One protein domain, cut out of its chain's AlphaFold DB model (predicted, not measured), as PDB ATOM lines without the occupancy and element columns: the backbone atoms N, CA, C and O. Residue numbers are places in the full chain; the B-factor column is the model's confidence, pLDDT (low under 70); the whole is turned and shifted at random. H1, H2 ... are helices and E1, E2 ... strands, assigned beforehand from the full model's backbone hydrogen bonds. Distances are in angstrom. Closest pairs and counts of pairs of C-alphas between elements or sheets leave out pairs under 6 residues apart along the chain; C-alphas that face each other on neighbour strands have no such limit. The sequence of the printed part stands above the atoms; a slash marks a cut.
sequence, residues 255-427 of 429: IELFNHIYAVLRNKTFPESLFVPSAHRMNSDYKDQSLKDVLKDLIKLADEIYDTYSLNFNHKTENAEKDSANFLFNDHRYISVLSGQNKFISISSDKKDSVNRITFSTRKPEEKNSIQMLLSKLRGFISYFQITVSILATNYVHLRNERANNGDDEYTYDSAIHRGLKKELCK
ATOM      1  N   ILE A 255     -14.462  11.307  58.263       89.81
ATOM      2  CA  ILE A 255     -13.795  10.343  57.380       89.81
ATOM      3  C   ILE A 255     -13.367  11.065  56.108       89.81
ATOM      4  O   ILE A 255     -12.212  10.966  55.697       89.81
ATOM      5  N   GLU A 256     -14.270  11.848  55.520       89.00
ATOM      6  CA  GLU A 256     -13.973  12.642  54.332       89.00
ATOM      7  C   GLU A 256     -12.887  13.691  54.615       89.00
ATOM      8  O   GLU A 256     -11.952  13.840  53.826       89.00
ATOM      9  N   LEU A 257     -12.958  14.391  55.754       90.88
ATOM     10  CA  LEU A 257     -11.934  15.355  56.162       90.88
ATOM     11  C   LEU A 257     -10.565  14.684  56.326       90.88
ATOM     12  O   LEU A 257      -9.566  15.202  55.824       90.88
ATOM     13  N   PHE A 258     -10.515  13.529  56.994       94.94
ATOM     14  CA  PHE A 258      -9.282  12.758  57.140       94.94
ATOM     15  C   PHE A 258      -8.711  12.351  55.781       94.94
ATOM     16  O   PHE A 258      -7.545  12.627  55.513       94.94
ATOM     17  N   ASN A 259      -9.527  11.752  54.908       92.44
ATOM     18  CA  ASN A 259      -9.088  11.280  53.594       92.44
ATOM     19  C   ASN A 259      -8.560  12.425  52.722       92.44
ATOM     20  O   ASN A 259      -7.535  12.267  52.058       92.44
ATOM     21  N   HIS A 260      -9.193  13.601  52.774       90.69
ATOM     22  CA  HIS A 260      -8.681  14.794  52.103       90.69
ATOM     23  C   HIS A 260      -7.318  15.232  52.644       90.69
ATOM     24  O   HIS A 260      -6.401  15.479  51.861       90.69
ATOM     25  N   ILE A 261      -7.162  15.319  53.969       92.44
ATOM     26  CA  ILE A 261      -5.883  15.690  54.591       92.44
ATOM     27  C   ILE A 261      -4.803  14.666  54.222       92.44
ATOM     28  O   ILE A 261      -3.728  15.049  53.764       92.44
ATOM     29  N   TYR A 262      -5.101  13.375  54.362       94.06
ATOM     30  CA  TYR A 262      -4.200  12.271  54.042       94.06
ATOM     31  C   TYR A 262      -3.724  12.317  52.585       94.06
ATOM     32  O   TYR A 262      -2.521  12.292  52.321       94.06
ATOM     33  N   ALA A 263      -4.655  12.470  51.637       90.94
ATOM     34  CA  ALA A 263      -4.331  12.560  50.219       90.94
ATOM     35  C   ALA A 263      -3.396  13.739  49.921       90.94
ATOM     36  O   ALA A 263      -2.466  13.602  49.126       90.94
ATOM     37  N   VAL A 264      -3.605  14.890  50.563       89.69
ATOM     38  CA  VAL A 264      -2.721  16.045  50.384       89.69
ATOM     39  C   VAL A 264      -1.343  15.793  51.000       89.69
ATOM     40  O   VAL A 264      -0.339  16.066  50.346       89.69
ATOM     41  N   LEU A 265      -1.284  15.249  52.217       90.94
ATOM     42  CA  LEU A 265      -0.028  14.955  52.914       90.94
ATOM     43  C   LEU A 265       0.857  13.958  52.151       90.94
ATOM     44  O   LEU A 265       2.077  14.103  52.169       90.94
ATOM     45  N   ARG A 266       0.262  12.969  51.473       89.06
ATOM     46  CA  ARG A 266       0.997  11.948  50.705       89.06
ATOM     47  C   ARG A 266       1.386  12.387  49.299       89.06
ATOM     48  O   ARG A 266       2.441  11.984  48.819       89.06
ATOM     49  N   ASN A 267       0.544  13.179  48.635       86.31
ATOM     50  CA  ASN A 267       0.710  13.469  47.208       86.31
ATOM     51  C   ASN A 267       1.332  14.840  46.915       86.31
ATOM     52  O   ASN A 267       1.691  15.099  45.767       86.31
ATOM     53  N   LYS A 268       1.454  15.735  47.906       83.94
ATOM     54  CA  LYS A 268       2.059  17.057  47.705       83.94
ATOM     55  C   LYS A 268       3.427  17.177  48.353       83.94
ATOM     56  O   LYS A 268       3.637  16.812  49.504       83.94
ATOM     57  N   THR A 269       4.340  17.799  47.615       82.25
ATOM     58  CA  THR A 269       5.605  18.295  48.149       82.25
ATOM     59  C   THR A 269       5.410  19.689  48.724       82.25
ATOM     60  O   THR A 269       4.877  20.575  48.053       82.25
ATOM     61  N   PHE A 270       5.874  19.893  49.950       83.50
ATOM     62  CA  PHE A 270       5.792  21.177  50.636       83.50
ATOM     63  C   PHE A 270       7.020  22.046  50.334       83.50
ATOM     64  O   PHE A 270       8.132  21.515  50.309       83.50
ATOM     65  N   PRO A 271       6.862  23.369  50.146       83.31
ATOM     66  CA  PRO A 271       7.997  24.258  49.924       83.31
ATOM     67  C   PRO A 271       8.978  24.257  51.099       83.31
ATOM     68  O   PRO A 271       8.581  24.399  52.255       83.31
ATOM     69  N   GLU A 272      10.276  24.223  50.794       85.00
ATOM     70  CA  GLU A 272      11.349  24.254  51.799       85.00
ATOM     71  C   GLU A 272      11.289  25.490  52.709       85.00
ATOM     72  O   GLU A 272      11.621  25.422  53.891       85.00
ATOM     73  N   SER A 273      10.765  26.609  52.199       81.88
ATOM     74  CA  SER A 273      10.574  27.837  52.975       81.88
ATOM     75  C   SER A 273       9.652  27.674  54.188       81.88
ATOM     76  O   SER A 273       9.746  28.472  55.116       81.88
ATOM     77  N   LEU A 274       8.754  26.679  54.189       82.56
ATOM     78  CA  LEU A 274       7.857  26.400  55.315       82.56
ATOM     79  C   LEU A 274       8.612  25.805  56.515       82.56
ATOM     80  O   LEU A 274       8.191  25.971  57.659       82.56
ATOM     81  N   PHE A 275       9.736  25.140  56.251       88.69
ATOM     82  CA  PHE A 275      10.536  24.435  57.252       88.69
ATOM     83  C   PHE A 275      11.736  25.243  57.749       88.69
ATOM     84  O   PHE A 275      12.535  24.727  58.528       88.69
ATOM     85  N   VAL A 276      11.868  26.502  57.325       89.75
ATOM     86  CA  VAL A 276      12.914  27.400  57.819       89.75
ATOM     87  C   VAL A 276      12.527  27.890  59.219       89.75
ATOM     88  O   VAL A 276      11.487  28.539  59.362       89.75
ATOM     89  N   PRO A 277      13.321  27.602  60.262       90.94
ATOM     90  CA  PRO A 277      13.029  28.066  61.612       90.94
ATOM     91  C   PRO A 277      13.216  29.587  61.732       90.94
ATOM     92  O   PRO A 277      14.185  30.153  61.228       90.94
ATOM     93  N   SER A 278      12.272  30.239  62.408       90.94
ATOM     94  CA  SER A 278      12.352  31.642  62.837       90.94
ATOM     95  C   SER A 278      13.336  31.817  63.994       90.94
ATOM     96  O   SER A 278      13.599  30.862  64.736       90.94
ATOM     97  N   ALA A 279      13.836  33.037  64.201       89.88
ATOM     98  CA  ALA A 279      14.668  33.345  65.366       89.88
ATOM     99  C   ALA A 279      13.909  33.066  66.674       89.88
ATOM    100  O   ALA A 279      14.469  32.489  67.607       89.88
ATOM    101  N   HIS A 280      12.609  33.375  66.707       89.12
ATOM    102  CA  HIS A 280      11.743  33.027  67.834       89.12
ATOM    103  C   HIS A 280      11.760  31.521  68.155       89.12
ATOM    104  O   HIS A 280      11.915  31.135  69.311       89.12
ATOM    105  N   ARG A 281      11.642  30.646  67.144       89.00
ATOM    106  CA  ARG A 281      11.688  29.187  67.352       89.00
ATOM    107  C   ARG A 281      13.064  28.719  67.825       89.00
ATOM    108  O   ARG A 281      13.129  27.873  68.716       89.00
ATOM    109  N   MET A 282      14.142  29.267  67.265       89.56
ATOM    110  CA  MET A 282      15.509  28.904  67.661       89.56
ATOM    111  C   MET A 282      15.830  29.268  69.117       89.56
ATOM    112  O   MET A 282      16.650  28.602  69.744       89.56
ATOM    113  N   ASN A 283      15.146  30.271  69.670       89.81
ATOM    114  CA  ASN A 283      15.281  30.692  71.066       89.81
ATOM    115  C   ASN A 283      14.268  30.021  72.017       89.81
ATOM    116  O   ASN A 283      14.152  30.432  73.168       89.81
ATOM    117  N   SER A 284      13.524  29.017  71.547       88.81
ATOM    118  CA  SER A 284      12.526  28.288  72.338       88.81
ATOM    119  C   SER A 284      13.015  26.896  72.749       88.81
ATOM    120  O   SER A 284      13.979  26.372  72.186       88.81
ATOM    121  N   ASP A 285      12.279  26.243  73.651       86.81
ATOM    122  CA  ASP A 285      12.517  24.846  74.054       86.81
ATOM    123  C   ASP A 285      12.391  23.841  72.891       86.81
ATOM    124  O   ASP A 285      12.824  22.697  72.995       86.81
ATOM    125  N   TYR A 286      11.830  24.264  71.752       86.12
ATOM    126  CA  TYR A 286      11.614  23.433  70.564       86.12
ATOM    127  C   TYR A 286      12.700  23.582  69.490       86.12
ATOM    128  O   TYR A 286      12.500  23.130  68.359       86.12
ATOM    129  N   LYS A 287      13.833  24.228  69.804       85.44
ATOM    130  CA  LYS A 287      14.931  24.483  68.852       85.44
ATOM    131  C   LYS A 287      15.493  23.212  68.201       85.44
ATOM    132  O   LYS A 287      15.832  23.231  67.023       85.44
ATOM    133  N   ASP A 288      15.528  22.110  68.951       86.88
ATOM    134  CA  ASP A 288      16.107  20.838  68.503       86.88
ATOM    135  C   ASP A 288      15.099  19.986  67.710       86.88
ATOM    136  O   ASP A 288      15.475  19.044  67.014       86.88
ATOM    137  N   GLN A 289      13.804  20.326  67.763       88.38
ATOM    138  CA  GLN A 289      12.769  19.648  66.990       88.38
ATOM    139  C   GLN A 289      12.634  20.288  65.603       88.38
ATOM    140  O   GLN A 289      12.090  21.389  65.442       88.38
ATOM    141  N   SER A 290      13.056  19.558  64.573       91.12
ATOM    142  CA  SER A 290      12.897  19.982  63.182       91.12
ATOM    143  C   SER A 290      11.425  20.076  62.780       91.12
ATOM    144  O   SER A 290      10.638  19.157  63.004       91.12
ATOM    145  N   LEU A 291      11.059  21.160  62.088       91.31
ATOM    146  CA  LEU A 291       9.716  21.340  61.519       91.31
ATOM    147  C   LEU A 291       9.363  20.246  60.499       91.31
ATOM    148  O   LEU A 291       8.190  19.905  60.348       91.31
ATOM    149  N   LYS A 292      10.366  19.675  59.817       91.81
ATOM    150  CA  LYS A 292      10.155  18.532  58.918       91.81
ATOM    151  C   LYS A 292       9.775  17.277  59.688       91.81
ATOM    152  O   LYS A 292       8.933  16.524  59.215       91.81
ATOM    153  N   ASP A 293      10.379  17.052  60.849       91.75
ATOM    154  CA  ASP A 293      10.117  15.849  61.637       91.75
ATOM    155  C   ASP A 293       8.725  15.903  62.275       91.75
ATOM    156  O   ASP A 293       8.004  14.914  62.208       91.75
ATOM    157  N   VAL A 294       8.264  17.090  62.702       92.25
ATOM    158  CA  VAL A 294       6.858  17.305  63.107       92.25
ATOM    159  C   VAL A 294       5.885  16.858  62.005       92.25
ATOM    160  O   VAL A 294       4.905  16.164  62.278       92.25
ATOM    161  N   LEU A 295       6.156  17.218  60.745       92.19
ATOM    162  CA  LEU A 295       5.319  16.807  59.615       92.19
ATOM    163  C   LEU A 295       5.429  15.302  59.321       92.19
ATOM    164  O   LEU A 295       4.420  14.671  59.007       92.19
ATOM    165  N   LYS A 296       6.626  14.713  59.422       92.56
ATOM    166  CA  LYS A 296       6.821  13.267  59.223       92.56
ATOM    167  C   LYS A 296       6.046  12.444  60.248       92.56
ATOM    168  O   LYS A 296       5.408  11.469  59.863       92.56
ATOM    169  N   ASP A 297       6.061  12.847  61.516       93.88
ATOM    170  CA  ASP A 297       5.325  12.159  62.581       93.88
ATOM    171  C   ASP A 297       3.814  12.187  62.319       93.88
ATOM    172  O   ASP A 297       3.121  11.185  62.505       93.88
ATOM    173  N   LEU A 298       3.303  13.317  61.820       94.94
ATOM    174  CA  LEU A 298       1.913  13.445  61.388       94.94
ATOM    175  C   LEU A 298       1.584  12.509  60.212       94.94
ATOM    176  O   LEU A 298       0.547  11.851  60.248       94.94
ATOM    177  N   ILE A 299       2.448  12.433  59.190       94.88
ATOM    178  CA  ILE A 299       2.259  11.529  58.039       94.88
ATOM    179  C   ILE A 299       2.237  10.072  58.501       94.88
ATOM    180  O   ILE A 299       1.339   9.330  58.114       94.88
ATOM    181  N   LYS A 300       3.170   9.680  59.373       95.81
ATOM    182  CA  LYS A 300       3.236   8.322  59.918       95.81
ATOM    183  C   LYS A 300       1.953   7.948  60.664       95.81
ATOM    184  O   LYS A 300       1.401   6.879  60.428       95.81
ATOM    185  N   LEU A 301       1.451   8.841  61.520       96.00
ATOM    186  CA  LEU A 301       0.178   8.629  62.213       96.00
ATOM    187  C   LEU A 301      -0.994   8.499  61.223       96.00
ATOM    188  O   LEU A 301      -1.913   7.712  61.451       96.00
ATOM    189  N   ALA A 302      -0.972   9.271  60.133       96.31
ATOM    190  CA  ALA A 302      -1.985   9.201  59.087       96.31
ATOM    191  C   ALA A 302      -1.958   7.843  58.363       96.31
ATOM    192  O   ALA A 302      -3.008   7.221  58.227       96.31
ATOM    193  N   ASP A 303      -0.771   7.374  57.960       96.75
ATOM    194  CA  ASP A 303      -0.564   6.066  57.321       96.75
ATOM    195  C   ASP A 303      -1.099   4.937  58.226       96.75
ATOM    196  O   ASP A 303      -1.919   4.124  57.800       96.75
ATOM    197  N   GLU A 304      -0.730   4.947  59.514       96.25
ATOM    198  CA  GLU A 304      -1.180   3.952  60.499       96.25
ATOM    199  C   GLU A 304      -2.711   3.879  60.603       96.25
ATOM    200  O   GLU A 304      -3.285   2.788  60.638       96.25
ATOM    201  N   ILE A 305      -3.396   5.027  60.647       95.94
ATOM    202  CA  ILE A 305      -4.862   5.084  60.738       95.94
ATOM    203  C   ILE A 305      -5.507   4.637  59.422       95.94
ATOM    204  O   ILE A 305      -6.458   3.852  59.447       95.94
ATOM    205  N   TYR A 306      -4.998   5.115  58.285       95.38
ATOM    206  CA  TYR A 306      -5.531   4.792  56.963       95.38
ATOM    207  C   TYR A 306      -5.505   3.284  56.700       95.38
ATOM    208  O   TYR A 306      -6.526   2.708  56.310       95.38
ATOM    209  N   ASP A 307      -4.373   2.643  57.002       93.94
ATOM    210  CA  ASP A 307      -4.171   1.211  56.800       93.94
ATOM    211  C   ASP A 307      -4.965   0.370  57.809       93.94
ATOM    212  O   ASP A 307      -5.632  -0.594  57.424       93.94
ATOM    213  N   THR A 308      -4.958   0.750  59.096       94.00
ATOM    214  CA  THR A 308      -5.653  -0.002  60.162       94.00
ATOM    215  C   THR A 308      -7.148  -0.138  59.887       94.00
ATOM    216  O   THR A 308      -7.728  -1.193  60.148       94.00
ATOM    217  N   TYR A 309      -7.771   0.916  59.358       93.75
ATOM    218  CA  TYR A 309      -9.219   0.979  59.150       93.75
ATOM    219  C   TYR A 309      -9.641   0.854  57.681       93.75
ATOM    220  O   TYR A 309     -10.829   0.978  57.387       93.75
ATOM    221  N   SER A 310      -8.698   0.596  56.765       93.75
ATOM    222  CA  SER A 310      -8.955   0.490  55.319       93.75
ATOM    223  C   SER A 310      -9.812   1.656  54.805       93.75
ATOM    224  O   SER A 310     -10.874   1.463  54.208       93.75
ATOM    225  N   LEU A 311      -9.387   2.891  55.092       93.31
ATOM    226  CA  LEU A 311     -10.162   4.108  54.789       93.31
ATOM    227  C   LEU A 311     -10.249   4.433  53.288       93.31
ATOM    228  O   LEU A 311     -10.948   5.366  52.892       93.31
ATOM    229  N   ASN A 312      -9.590   3.621  52.461       90.12
ATOM    230  CA  ASN A 312      -9.762   3.561  51.015       90.12
ATOM    231  C   ASN A 312     -11.118   2.965  50.586       90.12
ATOM    232  O   ASN A 312     -11.501   3.114  49.427       90.12
ATOM    233  N   PHE A 313     -11.824   2.270  51.481       92.94
ATOM    234  CA  PHE A 313     -13.137   1.688  51.210       92.94
ATOM    235  C   PHE A 313     -14.280   2.582  51.702       92.94
ATOM    236  O   PHE A 313     -14.205   3.224  52.753       92.94
ATOM    237  N   ASN A 314     -15.386   2.579  50.954       89.31
ATOM    238  CA  ASN A 314     -16.599   3.299  51.338       89.31
ATOM    239  C   ASN A 314     -17.269   2.644  52.544       89.31
ATOM    240  O   ASN A 314     -17.223   1.428  52.708       89.31
ATOM    241  N   HIS A 315     -17.946   3.446  53.363       91.19
ATOM    242  CA  HIS A 315     -18.641   2.959  54.549       91.19
ATOM    243  C   HIS A 315     -20.111   2.691  54.232       91.19
ATOM    244  O   HIS A 315     -20.791   3.542  53.659       91.19
ATOM    245  N   LYS A 316     -20.617   1.516  54.616       90.12
ATOM    246  CA  LYS A 316     -22.024   1.142  54.436       90.12
ATOM    247  C   LYS A 316     -22.586   0.537  55.713       90.12
ATOM    248  O   LYS A 316     -22.062  -0.452  56.219       90.12
ATOM    249  N   THR A 317     -23.687   1.094  56.202       89.06
ATOM    250  CA  THR A 317     -24.446   0.509  57.310       89.06
ATOM    251  C   THR A 317     -25.291  -0.650  56.804       89.06
ATOM    252  O   THR A 317     -26.081  -0.495  55.871       89.06
ATOM    253  N   GLU A 318     -25.130  -1.825  57.406       83.62
ATOM    254  CA  GLU A 318     -25.955  -2.981  57.065       83.62
ATOM    255  C   GLU A 318     -27.365  -2.849  57.636       83.62
ATOM    256  O   GLU A 318     -27.556  -2.395  58.764       83.62
ATOM    257  N   ASN A 319     -28.359  -3.300  56.865       73.88
ATOM    258  CA  ASN A 319     -29.777  -3.272  57.238       73.88
ATOM    259  C   ASN A 319     -30.328  -1.870  57.562       73.88
ATOM    260  O   ASN A 319     -31.271  -1.753  58.342       73.88
ATOM    261  N   ALA A 320     -29.777  -0.821  56.939       64.44
ATOM    262  CA  ALA A 320     -30.228   0.564  57.108       64.44
ATOM    263  C   ALA A 320     -31.711   0.795  56.737       64.44
ATOM    264  O   ALA A 320     -32.292   1.782  57.166       64.44
ATOM    265  N   GLU A 321     -32.317  -0.112  55.961       59.44
ATOM    266  CA  GLU A 321     -33.719  -0.053  55.510       59.44
ATOM    267  C   GLU A 321     -34.742  -0.443  56.589       59.44
ATOM    268  O   GLU A 321     -35.935  -0.201  56.428       59.44
ATOM    269  N   LYS A 322     -34.309  -1.052  57.699       63.16
ATOM    270  CA  LYS A 322     -35.188  -1.233  58.858       63.16
ATOM    271  C   LYS A 322     -35.219   0.097  59.600       63.16
ATOM    272  O   LYS A 322     -34.144   0.512  60.032       63.16
ATOM    273  N   ASP A 323     -36.403   0.701  59.779       55.97
ATOM    274  CA  ASP A 323     -36.711   1.910  60.585       55.97
ATOM    275  C   ASP A 323     -36.261   1.774  62.057       55.97
ATOM    276  O   ASP A 323     -37.028   1.789  63.018       55.97
ATOM    277  N   SER A 324     -34.969   1.566  62.247       67.00
ATOM    278  CA  SER A 324     -34.324   1.266  63.503       67.00
ATOM    279  C   SER A 324     -33.514   2.490  63.877       67.00
ATOM    280  O   SER A 324     -32.496   2.819  63.266       67.00
ATOM    281  N   ALA A 325     -34.021   3.205  64.875       76.31
ATOM    282  CA  ALA A 325     -33.366   4.356  65.464       76.31
ATOM    283  C   ALA A 325     -32.061   3.887  66.133       76.31
ATOM    284  O   ALA A 325     -32.066   3.372  67.254       76.31
ATOM    285  N   ASN A 326     -30.951   4.003  65.402       87.06
ATOM    286  CA  ASN A 326     -29.602   3.727  65.883       87.06
ATOM    287  C   ASN A 326     -28.801   5.025  65.839       87.06
ATOM    288  O   ASN A 326     -28.494   5.543  64.767       87.06
ATOM    289  N   PHE A 327     -28.453   5.541  67.009       87.62
ATOM    290  CA  PHE A 327     -27.749   6.803  67.155       87.62
ATOM    291  C   PHE A 327     -26.455   6.607  67.928       87.62
ATOM    292  O   PHE A 327     -26.397   5.853  68.903       87.62
ATOM    293  N   LEU A 328     -25.424   7.332  67.507       88.88
ATOM    294  CA  LEU A 328     -24.168   7.457  68.225       88.88
ATOM    295  C   LEU A 328     -23.934   8.935  68.515       88.88
ATOM    296  O   LEU A 328     -23.723   9.732  67.605       88.88
ATOM    297  N   PHE A 329     -23.963   9.282  69.792       86.81
ATOM    298  CA  PHE A 329     -23.657  10.611  70.293       86.81
ATOM    299  C   PHE A 329     -22.249  10.622  70.878       86.81
ATOM    300  O   PHE A 329     -21.755   9.600  71.357       86.81
ATOM    301  N   ASN A 330     -21.609  11.785  70.854       81.50
ATOM    302  CA  ASN A 330     -20.339  12.010  71.524       81.50
ATOM    303  C   ASN A 330     -20.438  13.299  72.339       81.50
ATOM    304  O   ASN A 330     -20.429  14.387  71.767       81.50
ATOM    305  N   ASP A 331     -20.532  13.152  73.656       74.31
ATOM    306  CA  ASP A 331     -20.517  14.250  74.624       74.31
ATOM    307  C   ASP A 331     -19.480  13.919  75.702       74.31
ATOM    308  O   ASP A 331     -19.768  13.244  76.690       74.31
ATOM    309  N   HIS A 332     -18.216  14.240  75.405       74.31
ATOM    310  CA  HIS A 332     -16.993  13.749  76.066       74.31
ATOM    311  C   HIS A 332     -16.760  12.228  76.016       74.31
ATOM    312  O   HIS A 332     -15.610  11.784  76.008       74.31
ATOM    313  N   ARG A 333     -17.825  11.426  75.972       81.25
ATOM    314  CA  ARG A 333     -17.825   9.975  75.800       81.25
ATOM    315  C   ARG A 333     -18.848   9.589  74.739       81.25
ATOM    316  O   ARG A 333     -19.846  10.279  74.533       81.25
ATOM    317  N   TYR A 334     -18.612   8.447  74.103       86.69
ATOM    318  CA  TYR A 334     -19.573   7.881  73.169       86.69
ATOM    319  C   TYR A 334     -20.773   7.294  73.910       86.69
ATOM    320  O   TYR A 334     -20.614   6.445  74.788       86.69
ATOM    321  N   ILE A 335     -21.967   7.724  73.511       87.50
ATOM    322  CA  ILE A 335     -23.250   7.216  73.991       87.50
ATOM    323  C   ILE A 335     -23.987   6.656  72.779       87.50
ATOM    324  O   ILE A 335     -24.265   7.381  71.827       87.50
ATOM    325  N   SER A 336     -24.295   5.362  72.792       89.19
ATOM    326  CA  SER A 336     -25.043   4.710  71.716       89.19
ATOM    327  C   SER A 336     -26.469   4.400  72.154       89.19
ATOM    328  O   SER A 336     -26.668   3.746  73.176       89.19
ATOM    329  N   VAL A 337     -27.448   4.807  71.351       89.06
ATOM    330  CA  VAL A 337     -28.853   4.404  71.476       89.06
ATOM    331  C   VAL A 337     -29.140   3.476  70.308       89.06
ATOM    332  O   VAL A 337     -29.211   3.939  69.175       89.06
ATOM    333  N   LEU A 338     -29.220   2.172  70.565       89.00
ATOM    334  CA  LEU A 338     -29.358   1.153  69.525       89.00
ATOM    335  C   LEU A 338     -30.703   0.443  69.640       89.00
ATOM    336  O   LEU A 338     -31.220   0.227  70.734       89.00
ATOM    337  N   SER A 339     -31.253   0.051  68.499       85.44
ATOM    338  CA  SER A 339     -32.512  -0.680  68.419       85.44
ATOM    339  C   SER A 339     -32.353  -2.150  68.823       85.44
ATOM    340  O   SER A 339     -31.355  -2.809  68.508       85.44
ATOM    341  N   GLY A 340     -33.388  -2.692  69.471       84.19
ATOM    342  CA  GLY A 340     -33.451  -4.091  69.892       84.19
ATOM    343  C   GLY A 340     -32.532  -4.401  71.076       84.19
ATOM    344  O   GLY A 340     -32.460  -3.642  72.034       84.19
ATOM    345  N   GLN A 341     -31.842  -5.543  71.024       83.88
ATOM    346  CA  GLN A 341     -30.909  -5.975  72.078       83.88
ATOM    347  C   GLN A 341     -29.457  -5.535  71.827       83.88
ATOM    348  O   GLN A 341     -28.564  -5.901  72.595       83.88
ATOM    349  N   ASN A 342     -29.204  -4.788  70.747       87.94
ATOM    350  CA  ASN A 342     -27.863  -4.374  70.349       87.94
ATOM    351  C   ASN A 342     -27.229  -3.455  71.397       87.94
ATOM    352  O   ASN A 342     -27.886  -2.592  71.970       87.94
ATOM    353  N   LYS A 343     -25.929  -3.639  71.630       87.94
ATOM    354  CA  LYS A 343     -25.153  -2.871  72.619       87.94
ATOM    355  C   LYS A 343     -23.907  -2.222  72.028       87.94
ATOM    356  O   LYS A 343     -23.379  -1.288  72.618       87.94
ATOM    357  N   PHE A 344     -23.437  -2.707  70.882       91.06
ATOM    358  CA  PHE A 344     -22.201  -2.261  70.259       91.06
ATOM    359  C   PHE A 344     -22.399  -1.999  68.770       91.06
ATOM    360  O   PHE A 344     -23.255  -2.601  68.118       91.06
ATOM    361  N   ILE A 345     -21.565  -1.105  68.244       93.06
ATOM    362  CA  ILE A 345     -21.470  -0.798  66.821       93.06
ATOM    363  C   ILE A 345     -20.083  -1.247  66.372       93.06
ATOM    364  O   ILE A 345     -19.075  -0.831  66.953       93.06
ATOM    365  N   SER A 346     -20.041  -2.113  65.369       92.50
ATOM    366  CA  SER A 346     -18.811  -2.704  64.850       92.50
ATOM    367  C   SER A 346     -18.575  -2.253  63.415       92.50
ATOM    368  O   SER A 346     -19.526  -2.024  62.671       92.50
ATOM    369  N   ILE A 347     -17.310  -2.144  63.031       93.00
ATOM    370  CA  ILE A 347     -16.869  -1.902  61.662       93.00
ATOM    371  C   ILE A 347     -15.979  -3.061  61.215       93.00
ATOM    372  O   ILE A 347     -15.117  -3.517  61.967       93.00
ATOM    373  N   SER A 348     -16.204  -3.556  60.002       92.19
ATOM    374  CA  SER A 348     -15.390  -4.610  59.395       92.19
ATOM    375  C   SER A 348     -15.175  -4.346  57.912       92.19
ATOM    376  O   SER A 348     -16.135  -4.078  57.188       92.19
ATOM    377  N   SER A 349     -13.933  -4.464  57.456       91.62
ATOM    378  CA  SER A 349     -13.571  -4.260  56.055       91.62
ATOM    379  C   SER A 349     -13.826  -5.516  55.226       91.62
ATOM    380  O   SER A 349     -13.250  -6.575  55.477       91.62
ATOM    381  N   ASP A 350     -14.667  -5.383  54.208       90.44
ATOM    382  CA  ASP A 350     -14.934  -6.403  53.207       90.44
ATOM    383  C   ASP A 350     -14.089  -6.120  51.963       90.44
ATOM    384  O   ASP A 350     -14.400  -5.243  51.157       90.44
ATOM    385  N   LYS A 351     -12.988  -6.863  51.810       88.62
ATOM    386  CA  LYS A 351     -12.073  -6.704  50.671       88.62
ATOM    387  C   LYS A 351     -12.684  -7.154  49.346       88.62
ATOM    388  O   LYS A 351     -12.228  -6.700  48.303       88.62
ATOM    389  N   LYS A 352     -13.673  -8.056  49.370       89.19
ATOM    390  CA  LYS A 352     -14.303  -8.567  48.149       89.19
ATOM    391  C   LYS A 352     -15.190  -7.494  47.532       89.19
ATOM    392  O   LYS A 352     -15.090  -7.232  46.339       89.19
ATOM    393  N   ASP A 353     -15.987  -6.845  48.373       89.38
ATOM    394  CA  ASP A 353     -16.915  -5.800  47.942       89.38
ATOM    395  C   ASP A 353     -16.302  -4.391  48.031       89.38
ATOM    396  O   ASP A 353     -16.926  -3.425  47.602       89.38
ATOM    397  N   SER A 354     -15.074  -4.264  48.552       90.62
ATOM    398  CA  SER A 354     -14.359  -2.992  48.762       90.62
ATOM    399  C   SER A 354     -15.154  -1.988  49.611       90.62
ATOM    400  O   SER A 354     -15.228  -0.795  49.303       90.62
ATOM    401  N   VAL A 355     -15.774  -2.486  50.687       92.69
ATOM    402  CA  VAL A 355     -16.668  -1.719  51.569       92.69
ATOM    403  C   VAL A 355     -16.340  -1.985  53.037       92.69
ATOM    404  O   VAL A 355     -16.179  -3.125  53.462       92.69
ATOM    405  N   ASN A 356     -16.321  -0.930  53.844       93.50
ATOM    406  CA  ASN A 356     -16.331  -1.013  55.299       93.50
ATOM    407  C   ASN A 356     -17.778  -1.125  55.797       93.50
ATOM    408  O   ASN A 356     -18.565  -0.180  55.710       93.50
ATOM    409  N   ARG A 357     -18.149  -2.299  56.313       93.38
ATOM    410  CA  ARG A 357     -19.506  -2.606  56.784       93.38
ATOM    411  C   ARG A 357     -19.670  -2.195  58.242       93.38
ATOM    412  O   ARG A 357     -18.907  -2.644  59.097       93.38
ATOM    413  N   ILE A 358     -20.672  -1.367  58.523       93.00
ATOM    414  CA  ILE A 358     -21.069  -0.972  59.877       93.00
ATOM    415  C   ILE A 358     -22.234  -1.858  60.311       93.00
ATOM    416  O   ILE A 358     -23.278  -1.889  59.656       93.00
ATOM    417  N   THR A 359     -22.054  -2.574  61.415       91.88
ATOM    418  CA  THR A 359     -23.019  -3.546  61.941       91.88
ATOM    419  C   THR A 359     -23.323  -3.290  63.413       91.88
ATOM    420  O   THR A 359     -22.519  -2.718  64.151       91.88
ATOM    421  N   PHE A 360     -24.502  -3.725  63.852       91.06
ATOM    422  CA  PHE A 360     -24.958  -3.606  65.235       91.06
ATOM    423  C   PHE A 360     -24.996  -4.988  65.872       91.06
ATOM    424  O   PHE A 360     -25.515  -5.932  65.277       91.06
ATOM    425  N   SER A 361     -24.428  -5.122  67.069       87.31
ATOM    426  CA  SER A 361     -24.301  -6.422  67.722       87.31
ATOM    427  C   SER A 361     -24.443  -6.333  69.241       87.31
ATOM    428  O   SER A 361     -24.343  -5.272  69.864       87.31
ATOM    429  N   THR A 362     -24.688  -7.484  69.863       88.31
ATOM    430  CA  THR A 362     -24.712  -7.639  71.327       88.31
ATOM    431  C   THR A 362     -23.332  -7.956  71.905       88.31
ATOM    432  O   THR A 362     -23.114  -7.793  73.106       88.31
ATOM    433  N   ARG A 363     -22.393  -8.399  71.059       89.88
ATOM    434  CA  ARG A 363     -21.032  -8.791  71.439       89.88
ATOM    435  C   ARG A 363     -20.076  -7.621  71.257       89.88
ATOM    436  O   ARG A 363     -20.088  -6.966  70.222       89.88
ATOM    437  N   LYS A 364     -19.225  -7.389  72.256       89.81
ATOM    438  CA  LYS A 364     -18.210  -6.336  72.201       89.81
ATOM    439  C   LYS A 364     -17.215  -6.638  71.063       89.81
ATOM    440  O   LYS A 364     -16.646  -7.730  71.075       89.81
ATOM    441  N   PRO A 365     -17.001  -5.719  70.104       90.81
ATOM    442  CA  PRO A 365     -15.982  -5.896  69.075       90.81
ATOM    443  C   PRO A 365     -14.572  -5.757  69.658       90.81
ATOM    444  O   PRO A 365     -14.375  -5.154  70.716       90.81
ATOM    445  N   GLU A 366     -13.579  -6.274  68.933       90.50
ATOM    446  CA  GLU A 366     -12.180  -5.891  69.144       90.50
ATOM    447  C   GLU A 366     -12.019  -4.373  68.989       90.50
ATOM    448  O   GLU A 366     -12.757  -3.742  68.231       90.50
ATOM    449  N   GLU A 367     -11.037  -3.775  69.664       85.62
ATOM    450  CA  GLU A 367     -10.869  -2.314  69.668       85.62
ATOM    451  C   GLU A 367     -10.722  -1.724  68.260       85.62
ATOM    452  O   GLU A 367     -11.378  -0.738  67.936       85.62
ATOM    453  N   LYS A 368      -9.939  -2.367  67.386       87.75
ATOM    454  CA  LYS A 368      -9.783  -1.953  65.979       87.75
ATOM    455  C   LYS A 368     -11.067  -2.087  65.148       87.75
ATOM    456  O   LYS A 368     -11.208  -1.409  64.143       87.75
ATOM    457  N   ASN A 369     -12.016  -2.913  65.585       91.88
ATOM    458  CA  ASN A 369     -13.297  -3.131  64.911       91.88
ATOM    459  C   ASN A 369     -14.425  -2.297  65.547       91.88
ATOM    460  O   ASN A 369     -15.594  -2.490  65.225       91.88
ATOM    461  N   SER A 370     -14.114  -1.386  66.473       92.06
ATOM    462  CA  SER A 370     -15.085  -0.467  67.070       92.06
ATOM    463  C   SER A 370     -15.167   0.829  66.265       92.06
ATOM    464  O   SER A 370     -14.158   1.510  66.063       92.06
ATOM    465  N   ILE A 371     -16.386   1.234  65.884       91.62
ATOM    466  CA  ILE A 371     -16.598   2.535  65.227       91.62
ATOM    467  C   ILE A 371     -16.195   3.697  66.145       91.62
ATOM    468  O   ILE A 371     -15.661   4.701  65.683       91.62
ATOM    469  N   GLN A 372     -16.407   3.558  67.459       91.50
ATOM    470  CA  GLN A 372     -16.029   4.571  68.441       91.50
ATOM    471  C   GLN A 372     -14.513   4.754  68.475       91.50
ATOM    472  O   GLN A 372     -14.038   5.885  68.571       91.50
ATOM    473  N   MET A 373     -13.751   3.660  68.367       91.88
ATOM    474  CA  MET A 373     -12.294   3.728  68.306       91.88
ATOM    475  C   MET A 373     -11.822   4.392  67.011       91.88
ATOM    476  O   MET A 373     -10.989   5.292  67.083       91.88
ATOM    477  N   LEU A 374     -12.401   4.034  65.854       93.50
ATOM    478  CA  LEU A 374     -12.118   4.716  64.586       93.50
ATOM    479  C   LEU A 374     -12.348   6.225  64.715       93.50
ATOM    480  O   LEU A 374     -11.433   7.014  64.497       93.50
ATOM    481  N   LEU A 375     -13.545   6.640  65.136       92.06
ATOM    482  CA  LEU A 375     -13.882   8.058  65.278       92.06
ATOM    483  C   LEU A 375     -12.978   8.769  66.301       92.06
ATOM    484  O   LEU A 375     -12.603   9.922  66.086       92.06
ATOM    485  N   SER A 376     -12.572   8.085  67.375       90.69
ATOM    486  CA  SER A 376     -11.607   8.615  68.350       90.69
ATOM    487  C   SER A 376     -10.231   8.838  67.728       90.69
ATOM    488  O   SER A 376      -9.621   9.882  67.959       90.69
ATOM    489  N   LYS A 377      -9.743   7.882  66.927       93.94
ATOM    490  CA  LYS A 377      -8.461   7.978  66.217       93.94
ATOM    491  C   LYS A 377      -8.490   9.077  65.159       93.94
ATOM    492  O   LYS A 377      -7.568   9.883  65.130       93.94
ATOM    493  N   LEU A 378      -9.569   9.178  64.377       93.94
ATOM    494  CA  LEU A 378      -9.769  10.263  63.410       93.94
ATOM    495  C   LEU A 378      -9.786  11.632  64.094       93.94
ATOM    496  O   LEU A 378      -9.086  12.548  63.666       93.94
ATOM    497  N   ARG A 379     -10.533  11.772  65.196       90.19
ATOM    498  CA  ARG A 379     -10.565  13.015  65.980       90.19
ATOM    499  C   ARG A 379      -9.187  13.358  66.541       90.19
ATOM    500  O   ARG A 379      -8.756  14.500  66.419       90.19
ATOM    501  N   GLY A 380      -8.496  12.380  67.128       92.44
ATOM    502  CA  GLY A 380      -7.142  12.552  67.655       92.44
ATOM    503  C   GLY A 380      -6.152  12.982  66.574       92.44
ATOM    504  O   GLY A 380      -5.383  13.916  66.790       92.44
ATOM    505  N   PHE A 381      -6.230  12.376  65.388       95.94
ATOM    506  CA  PHE A 381      -5.447  12.786  64.228       95.94
ATOM    507  C   PHE A 381      -5.749  14.223  63.804       95.94
ATOM    508  O   PHE A 381      -4.817  14.992  63.609       95.94
ATOM    509  N   ILE A 382      -7.023  14.620  63.702       92.75
ATOM    510  CA  ILE A 382      -7.390  15.996  63.329       92.75
ATOM    511  C   ILE A 382      -6.853  16.998  64.353       92.75
ATOM    512  O   ILE A 382      -6.313  18.032  63.965       92.75
ATOM    513  N   SER A 383      -6.933  16.691  65.651       91.88
ATOM    514  CA  SER A 383      -6.314  17.526  66.685       91.88
ATOM    515  C   SER A 383      -4.794  17.607  66.516       91.88
ATOM    516  O   SER A 383      -4.229  18.696  66.576       91.88
ATOM    517  N   TYR A 384      -4.121  16.490  66.232       94.56
ATOM    518  CA  TYR A 384      -2.675  16.476  65.993       94.56
ATOM    519  C   TYR A 384      -2.272  17.237  64.717       94.56
ATOM    520  O   TYR A 384      -1.287  17.979  64.703       94.56
ATOM    521  N   PHE A 385      -3.086  17.140  63.665       94.00
ATOM    522  CA  PHE A 385      -2.967  17.928  62.443       94.00
ATOM    523  C   PHE A 385      -3.096  19.429  62.733       94.00
ATOM    524  O   PHE A 385      -2.256  20.207  62.288       94.00
ATOM    525  N   GLN A 386      -4.099  19.844  63.516       91.06
ATOM    526  CA  GLN A 386      -4.291  21.243  63.919       91.06
ATOM    527  C   GLN A 386      -3.090  21.787  64.701       91.06
ATOM    528  O   GLN A 386      -2.651  22.905  64.436       91.06
ATOM    529  N   ILE A 387      -2.526  20.994  65.618       91.56
ATOM    530  CA  ILE A 387      -1.309  21.353  66.363       91.56
ATOM    531  C   ILE A 387      -0.125  21.511  65.405       91.56
ATOM    532  O   ILE A 387       0.574  22.519  65.452       91.56
ATOM    533  N   THR A 388       0.069  20.564  64.485       91.56
ATOM    534  CA  THR A 388       1.138  20.621  63.475       91.56
ATOM    535  C   THR A 388       1.017  21.872  62.601       91.56
ATOM    536  O   THR A 388       1.982  22.617  62.428       91.56
ATOM    537  N   VAL A 389      -0.189  22.151  62.102       90.44
ATOM    538  CA  VAL A 389      -0.515  23.372  61.356       90.44
ATOM    539  C   VAL A 389      -0.220  24.617  62.184       90.44
ATOM    540  O   VAL A 389       0.373  25.556  61.660       90.44
ATOM    541  N   SER A 390      -0.585  24.621  63.465       88.88
ATOM    542  CA  SER A 390      -0.328  25.741  64.367       88.88
ATOM    543  C   SER A 390       1.163  26.000  64.553       88.88
ATOM    544  O   SER A 390       1.605  27.141  64.433       88.88
ATOM    545  N   ILE A 391       1.960  24.948  64.754       90.25
ATOM    546  CA  ILE A 391       3.418  25.043  64.876       90.25
ATOM    547  C   ILE A 391       4.023  25.668  63.611       90.25
ATOM    548  O   ILE A 391       4.807  26.619  63.698       90.25
ATOM    549  N   LEU A 392       3.636  25.167  62.433       89.94
ATOM    550  CA  LEU A 392       4.128  25.665  61.146       89.94
ATOM    551  C   LEU A 392       3.683  27.114  60.893       89.94
ATOM    552  O   LEU A 392       4.497  27.946  60.495       89.94
ATOM    553  N   ALA A 393       2.413  27.432  61.153       87.00
ATOM    554  CA  ALA A 393       1.848  28.762  60.949       87.00
ATOM    555  C   ALA A 393       2.486  29.802  61.878       87.00
ATOM    556  O   ALA A 393       2.898  30.856  61.400       87.00
ATOM    557  N   THR A 394       2.631  29.498  63.169       87.19
ATOM    558  CA  THR A 394       3.287  30.373  64.153       87.19
ATOM    559  C   THR A 394       4.727  30.655  63.749       87.19
ATOM    560  O   THR A 394       5.130  31.815  63.663       87.19
ATOM    561  N   ASN A 395       5.494  29.615  63.403       89.50
ATOM    562  CA  ASN A 395       6.858  29.799  62.912       89.50
ATOM    563  C   ASN A 395       6.896  30.688  61.657       89.50
ATOM    564  O   ASN A 395       7.734  31.582  61.555       89.50
ATOM    565  N   TYR A 396       5.975  30.469  60.718       86.62
ATOM    566  CA  TYR A 396       5.908  31.240  59.480       86.62
ATOM    567  C   TYR A 396       5.518  32.711  59.705       86.62
ATOM    568  O   TYR A 396       6.056  33.586  59.027       86.62
ATOM    569  N   VAL A 397       4.629  32.999  60.665       84.81
ATOM    570  CA  VAL A 397       4.299  34.368  61.097       84.81
ATOM    571  C   VAL A 397       5.542  35.077  61.616       84.81
ATOM    572  O   VAL A 397       5.868  36.154  61.118       84.81
ATOM    573  N   HIS A 398       6.257  34.471  62.569       85.94
ATOM    574  CA  HIS A 398       7.474  35.065  63.125       85.94
ATOM    575  C   HIS A 398       8.515  35.298  62.036       85.94
ATOM    576  O   HIS A 398       8.988  36.417  61.889       85.94
ATOM    577  N   LEU A 399       8.774  34.299  61.189       86.94
ATOM    578  CA  LEU A 399       9.733  34.420  60.095       86.94
ATOM    579  C   LEU A 399       9.371  35.544  59.106       86.94
ATOM    580  O   LEU A 399      10.253  36.214  58.573       86.94
ATOM    581  N   ARG A 400       8.078  35.745  58.819       83.62
ATOM    582  CA  ARG A 400       7.611  36.831  57.944       83.62
ATOM    583  C   ARG A 400       7.758  38.194  58.599       83.62
ATOM    584  O   ARG A 400       8.232  39.107  57.935       83.62
ATOM    585  N   ASN A 401       7.386  38.310  59.867       82.06
ATOM    586  CA  ASN A 401       7.477  39.563  60.610       82.06
ATOM    587  C   ASN A 401       8.938  39.945  60.918       82.06
ATOM    588  O   ASN A 401       9.266  41.120  60.873       82.06
ATOM    589  N   GLU A 402       9.835  38.975  61.135       82.88
ATOM    590  CA  GLU A 402      11.293  39.183  61.250       82.88
ATOM    591  C   GLU A 402      11.905  39.769  59.968       82.88
ATOM    592  O   GLU A 402      12.914  40.465  60.015       82.88
ATOM    593  N   ARG A 403      11.302  39.473  58.810       81.81
ATOM    594  CA  ARG A 403      11.748  39.927  57.484       81.81
ATOM    595  C   ARG A 403      10.975  41.143  56.968       81.81
ATOM    596  O   ARG A 403      11.238  41.577  55.849       81.81
ATOM    597  N   ALA A 404       9.988  41.626  57.719       76.38
ATOM    598  CA  ALA A 404       9.163  42.756  57.322       76.38
ATOM    599  C   ALA A 404       9.949  44.062  57.485       76.38
ATOM    600  O   ALA A 404      10.691  44.232  58.455       76.38
ATOM    601  N   ASN A 405       9.782  44.992  56.546       67.81
ATOM    602  CA  ASN A 405      10.378  46.317  56.665       67.81
ATOM    603  C   ASN A 405       9.533  47.199  57.594       67.81
ATOM    604  O   ASN A 405       8.336  46.971  57.790       67.81
ATOM    605  N   ASN A 406      10.140  48.259  58.138       54.38
ATOM    606  CA  ASN A 406       9.411  49.265  58.911       54.38
ATOM    607  C   ASN A 406       8.283  49.876  58.061       54.38
ATOM    608  O   ASN A 406       8.546  50.636  57.133       54.38
ATOM    609  N   GLY A 407       7.033  49.563  58.409       57.09
ATOM    610  CA  GLY A 407       5.835  50.078  57.739       57.09
ATOM    611  C   GLY A 407       4.967  49.024  57.049       57.09
ATOM    612  O   GLY A 407       3.833  49.358  56.706       57.09
ATOM    613  N   ASP A 408       5.446  47.786  56.897       63.78
ATOM    614  CA  ASP A 408       4.648  46.692  56.336       63.78
ATOM    615  C   ASP A 408       3.501  46.285  57.279       63.78
ATOM    616  O   ASP A 408       3.643  46.276  58.507       63.78
ATOM    617  N   ASP A 409       2.352  45.924  56.696       66.06
ATOM    618  CA  ASP A 409       1.214  45.391  57.448       66.06
ATOM    619  C   ASP A 409       1.610  44.084  58.156       66.06
ATOM    620  O   ASP A 409       2.284  43.217  57.588       66.06
ATOM    621  N   GLU A 410       1.130  43.896  59.386       69.69
ATOM    622  CA  GLU A 410       1.412  42.681  60.142       69.69
ATOM    623  C   GLU A 410       0.902  41.427  59.426       69.69
ATOM    624  O   GLU A 410      -0.265  41.315  59.027       69.69
ATOM    625  N   TYR A 411       1.764  40.414  59.363       74.12
ATOM    626  CA  TYR A 411       1.336  39.097  58.944       74.12
ATOM    627  C   TYR A 411       0.647  38.371  60.102       74.12
ATOM    628  O   TYR A 411       1.289  37.939  61.055       74.12
ATOM    629  N   THR A 412      -0.678  38.238  60.028       73.62
ATOM    630  CA  THR A 412      -1.470  37.597  61.089       73.62
ATOM    631  C   THR A 412      -1.406  36.069  61.041       73.62
ATOM    632  O   THR A 412      -1.201  35.467  59.983       73.62
ATOM    633  N   TYR A 413      -1.673  35.425  62.177       73.25
ATOM    634  CA  TYR A 413      -1.815  33.968  62.268       73.25
ATOM    635  C   TYR A 413      -2.882  33.418  61.307       73.25
ATOM    636  O   TYR A 413      -2.610  32.496  60.533       73.25
ATOM    637  N   ASP A 414      -4.045  34.069  61.230       66.56
ATOM    638  CA  ASP A 414      -5.093  33.714  60.263       66.56
ATOM    639  C   ASP A 414      -4.602  33.835  58.817       66.56
ATOM    640  O   ASP A 414      -4.916  32.988  57.976       66.56
ATOM    641  N   SER A 415      -3.781  34.849  58.517       70.06
ATOM    642  CA  SER A 415      -3.150  34.996  57.203       70.06
ATOM    643  C   SER A 415      -2.191  33.855  56.892       70.06
ATOM    644  O   SER A 415      -2.166  33.407  55.746       70.06
ATOM    645  N   ALA A 416      -1.421  33.387  57.874       73.44
ATOM    646  CA  ALA A 416      -0.504  32.265  57.710       73.44
ATOM    647  C   ALA A 416      -1.246  30.958  57.434       73.44
ATOM    648  O   ALA A 416      -0.891  30.250  56.492       73.44
ATOM    649  N   ILE A 417      -2.343  30.695  58.145       74.31
ATOM    650  CA  ILE A 417      -3.212  29.550  57.854       74.31
ATOM    651  C   ILE A 417      -3.818  29.679  56.445       74.31
ATOM    652  O   ILE A 417      -3.757  28.756  55.632       74.31
ATOM    653  N   HIS A 418      -4.348  30.852  56.092       64.88
ATOM    654  CA  HIS A 418      -5.050  31.040  54.821       64.88
ATOM    655  C   HIS A 418      -4.137  31.130  53.592       64.88
ATOM    656  O   HIS A 418      -4.572  30.781  52.499       64.88
ATOM    657  N   ARG A 419      -2.900  31.623  53.709       58.59
ATOM    658  CA  ARG A 419      -1.978  31.780  52.566       58.59
ATOM    659  C   ARG A 419      -0.810  30.804  52.586       58.59
ATOM    660  O   ARG A 419      -0.410  30.392  51.508       58.59
ATOM    661  N   GLY A 420      -0.267  30.454  53.748       51.72
ATOM    662  CA  GLY A 420       0.830  29.488  53.856       51.72
ATOM    663  C   GLY A 420       0.360  28.054  53.629       51.72
ATOM    664  O   GLY A 420       1.050  27.279  52.981       51.72
ATOM    665  N   LEU A 421      -0.850  27.725  54.091       53.69
ATOM    666  CA  LEU A 421      -1.384  26.365  54.019       53.69
ATOM    667  C   LEU A 421      -2.437  26.204  52.915       53.69
ATOM    668  O   LEU A 421      -2.336  25.257  52.158       53.69
ATOM    669  N   LYS A 422      -3.385  27.128  52.695       44.69
ATOM    670  CA  LYS A 422      -4.408  26.944  51.632       44.69
ATOM    671  C   LYS A 422      -3.861  27.038  50.198       44.69
ATOM    672  O   LYS A 422      -4.295  26.272  49.343       44.69
ATOM    673  N   LYS A 423      -2.919  27.950  49.910       43.72
ATOM    674  CA  LYS A 423      -2.301  28.062  48.568       43.72
ATOM    675  C   LYS A 423      -1.391  26.874  48.237       43.72
ATOM    676  O   LYS A 423      -1.277  26.532  47.067       43.72
ATOM    677  N   GLU A 424      -0.803  26.242  49.251       46.47
ATOM    678  CA  GLU A 424       0.124  25.113  49.092       46.47
ATOM    679  C   GLU A 424      -0.602  23.750  49.197       46.47
ATOM    680  O   GLU A 424      -0.460  22.888  48.331       46.47
ATOM    681  N   LEU A 425      -1.505  23.573  50.172       39.50
ATOM    682  CA  LEU A 425      -2.315  22.356  50.358       39.50
ATOM    683  C   LEU A 425      -3.504  22.261  49.393       39.50
ATOM    684  O   LEU A 425      -3.852  21.163  48.966       39.50
ATOM    685  N   CYS A 426      -4.115  23.376  48.983       33.19
ATOM    686  CA  CYS A 426      -5.397  23.384  48.262       33.19
ATOM    687  C   CYS A 426      -5.395  24.302  47.027       33.19
ATOM    688  O   CYS A 426      -6.332  25.082  46.838       33.19
ATOM    689  N   LYS A 427      -4.398  24.193  46.135       31.38
ATOM    690  CA  LYS A 427      -4.654  24.522  44.722       31.38
ATOM    691  C   LYS A 427      -5.798  23.628  44.229       31.38
ATOM    692  O   LYS A 427      -5.581  22.445  43.985       31.38
TER     693      LYS A 427
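AT A GLANCE: This is residues 255 to 427 of the 429 residues of an uncharacterized protein of Eubacterium sp. CAG:115 (UniProt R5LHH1). One long helix, H5, makes the axis of a rod-like model, with a head of two small sheets at its first end and helices packed along the rest. H4 runs back alongside H5, H6 crosses H5 steeply, H1 packs on H4 with its residues 262 to 266 and meets H5 with its residues 255 to 258 alone, and the short H2 and H3 sit near the far end of H5. The 173 printed residues hold six named helices and five named strands, in the order H1 H2 H3 H4 E1 E2 E3 E4 E5 H5 H6. The class is mixed, helices and strands, with a mixed sheet E1 E5 E4 and an antiparallel pair E2 E3. The whole is loose, with a radius of gyration of the C-alphas of 21.0 A and spans of 69 by 34 by 30 A.

HOW THE PARTS SIT: In the larger sheet, E5, residues 355 to 361, is the inner strand. It is parallel to E1, residues 314 to 317, with N 358 and O 316 2.8 A apart, and antiparallel to E4, residues 344 to 350, with N 346 and O 359 2.8 A apart. E4 and E5 form a hairpin, as do E2, residues 327 to 331, and E3, residues 333 to 337, where N 329 and O 335 are 2.8 A apart. H5, residues 371 to 402, only grazes the larger sheet with residues 371 to 374; the closest C-alphas of E4 and H5, Ile 347 and Ile 371, are 5.7 A apart. E2 and H5 are near each other. H5 is the hub, touching five helices. H4, residues 291 to 308, touches it at a shallow tilt of 16 degrees, opposite ways, closest at C-alphas Val 294 and Thr 388, 6.6 A. H6, residues 413 to 425, touches H5 at a steep tilt of 69 degrees, only just short of about perpendicular, closest at C-alphas Ala 393 and Ala 416, 5.3 A. H1, residues 255 to 267, touches H4 at a steep tilt of 53 degrees, closest at C-alphas Tyr 262 and Ala 302, 6.3 A. H2, residues 272 to 275, only just touches H5, with 3 pairs of C-alphas within 8 A, the closest being Leu 274 and Tyr 396, 6.7 A. H3, residues 279 to 282, touches H5, closest at C-alphas Arg 281 and Asn 395, 6.6 A. Every O i to N i+4 pair is within hydrogen-bond range in H1, H4 and H5, and 6 of 9 are in H6; H2 and H3 are too short for such a pair.

IN THESE COORDINATES: H5 runs 46.2 A from C-alpha 371 at (-16.598, 2.535, 65.227) to C-alpha 402 at (11.293, 39.183, 61.250). H4 is 26.3 A long, E4 19.0 A, E5 18.5 A and H1 18.0 A. H6 spans 16.6 A and ends at C-alpha 425, (-2.315, 22.356, 50.358).

THE WHOLE: The C-alphas farthest apart, Gln 341 and Asn 406, are 69.6 A apart. The printed part has no cut, and no link is long. Mean pLDDT of the printed part is 84.5; residues 320 to 324, 405 to 410, 414 and 418 to 427 are under 70.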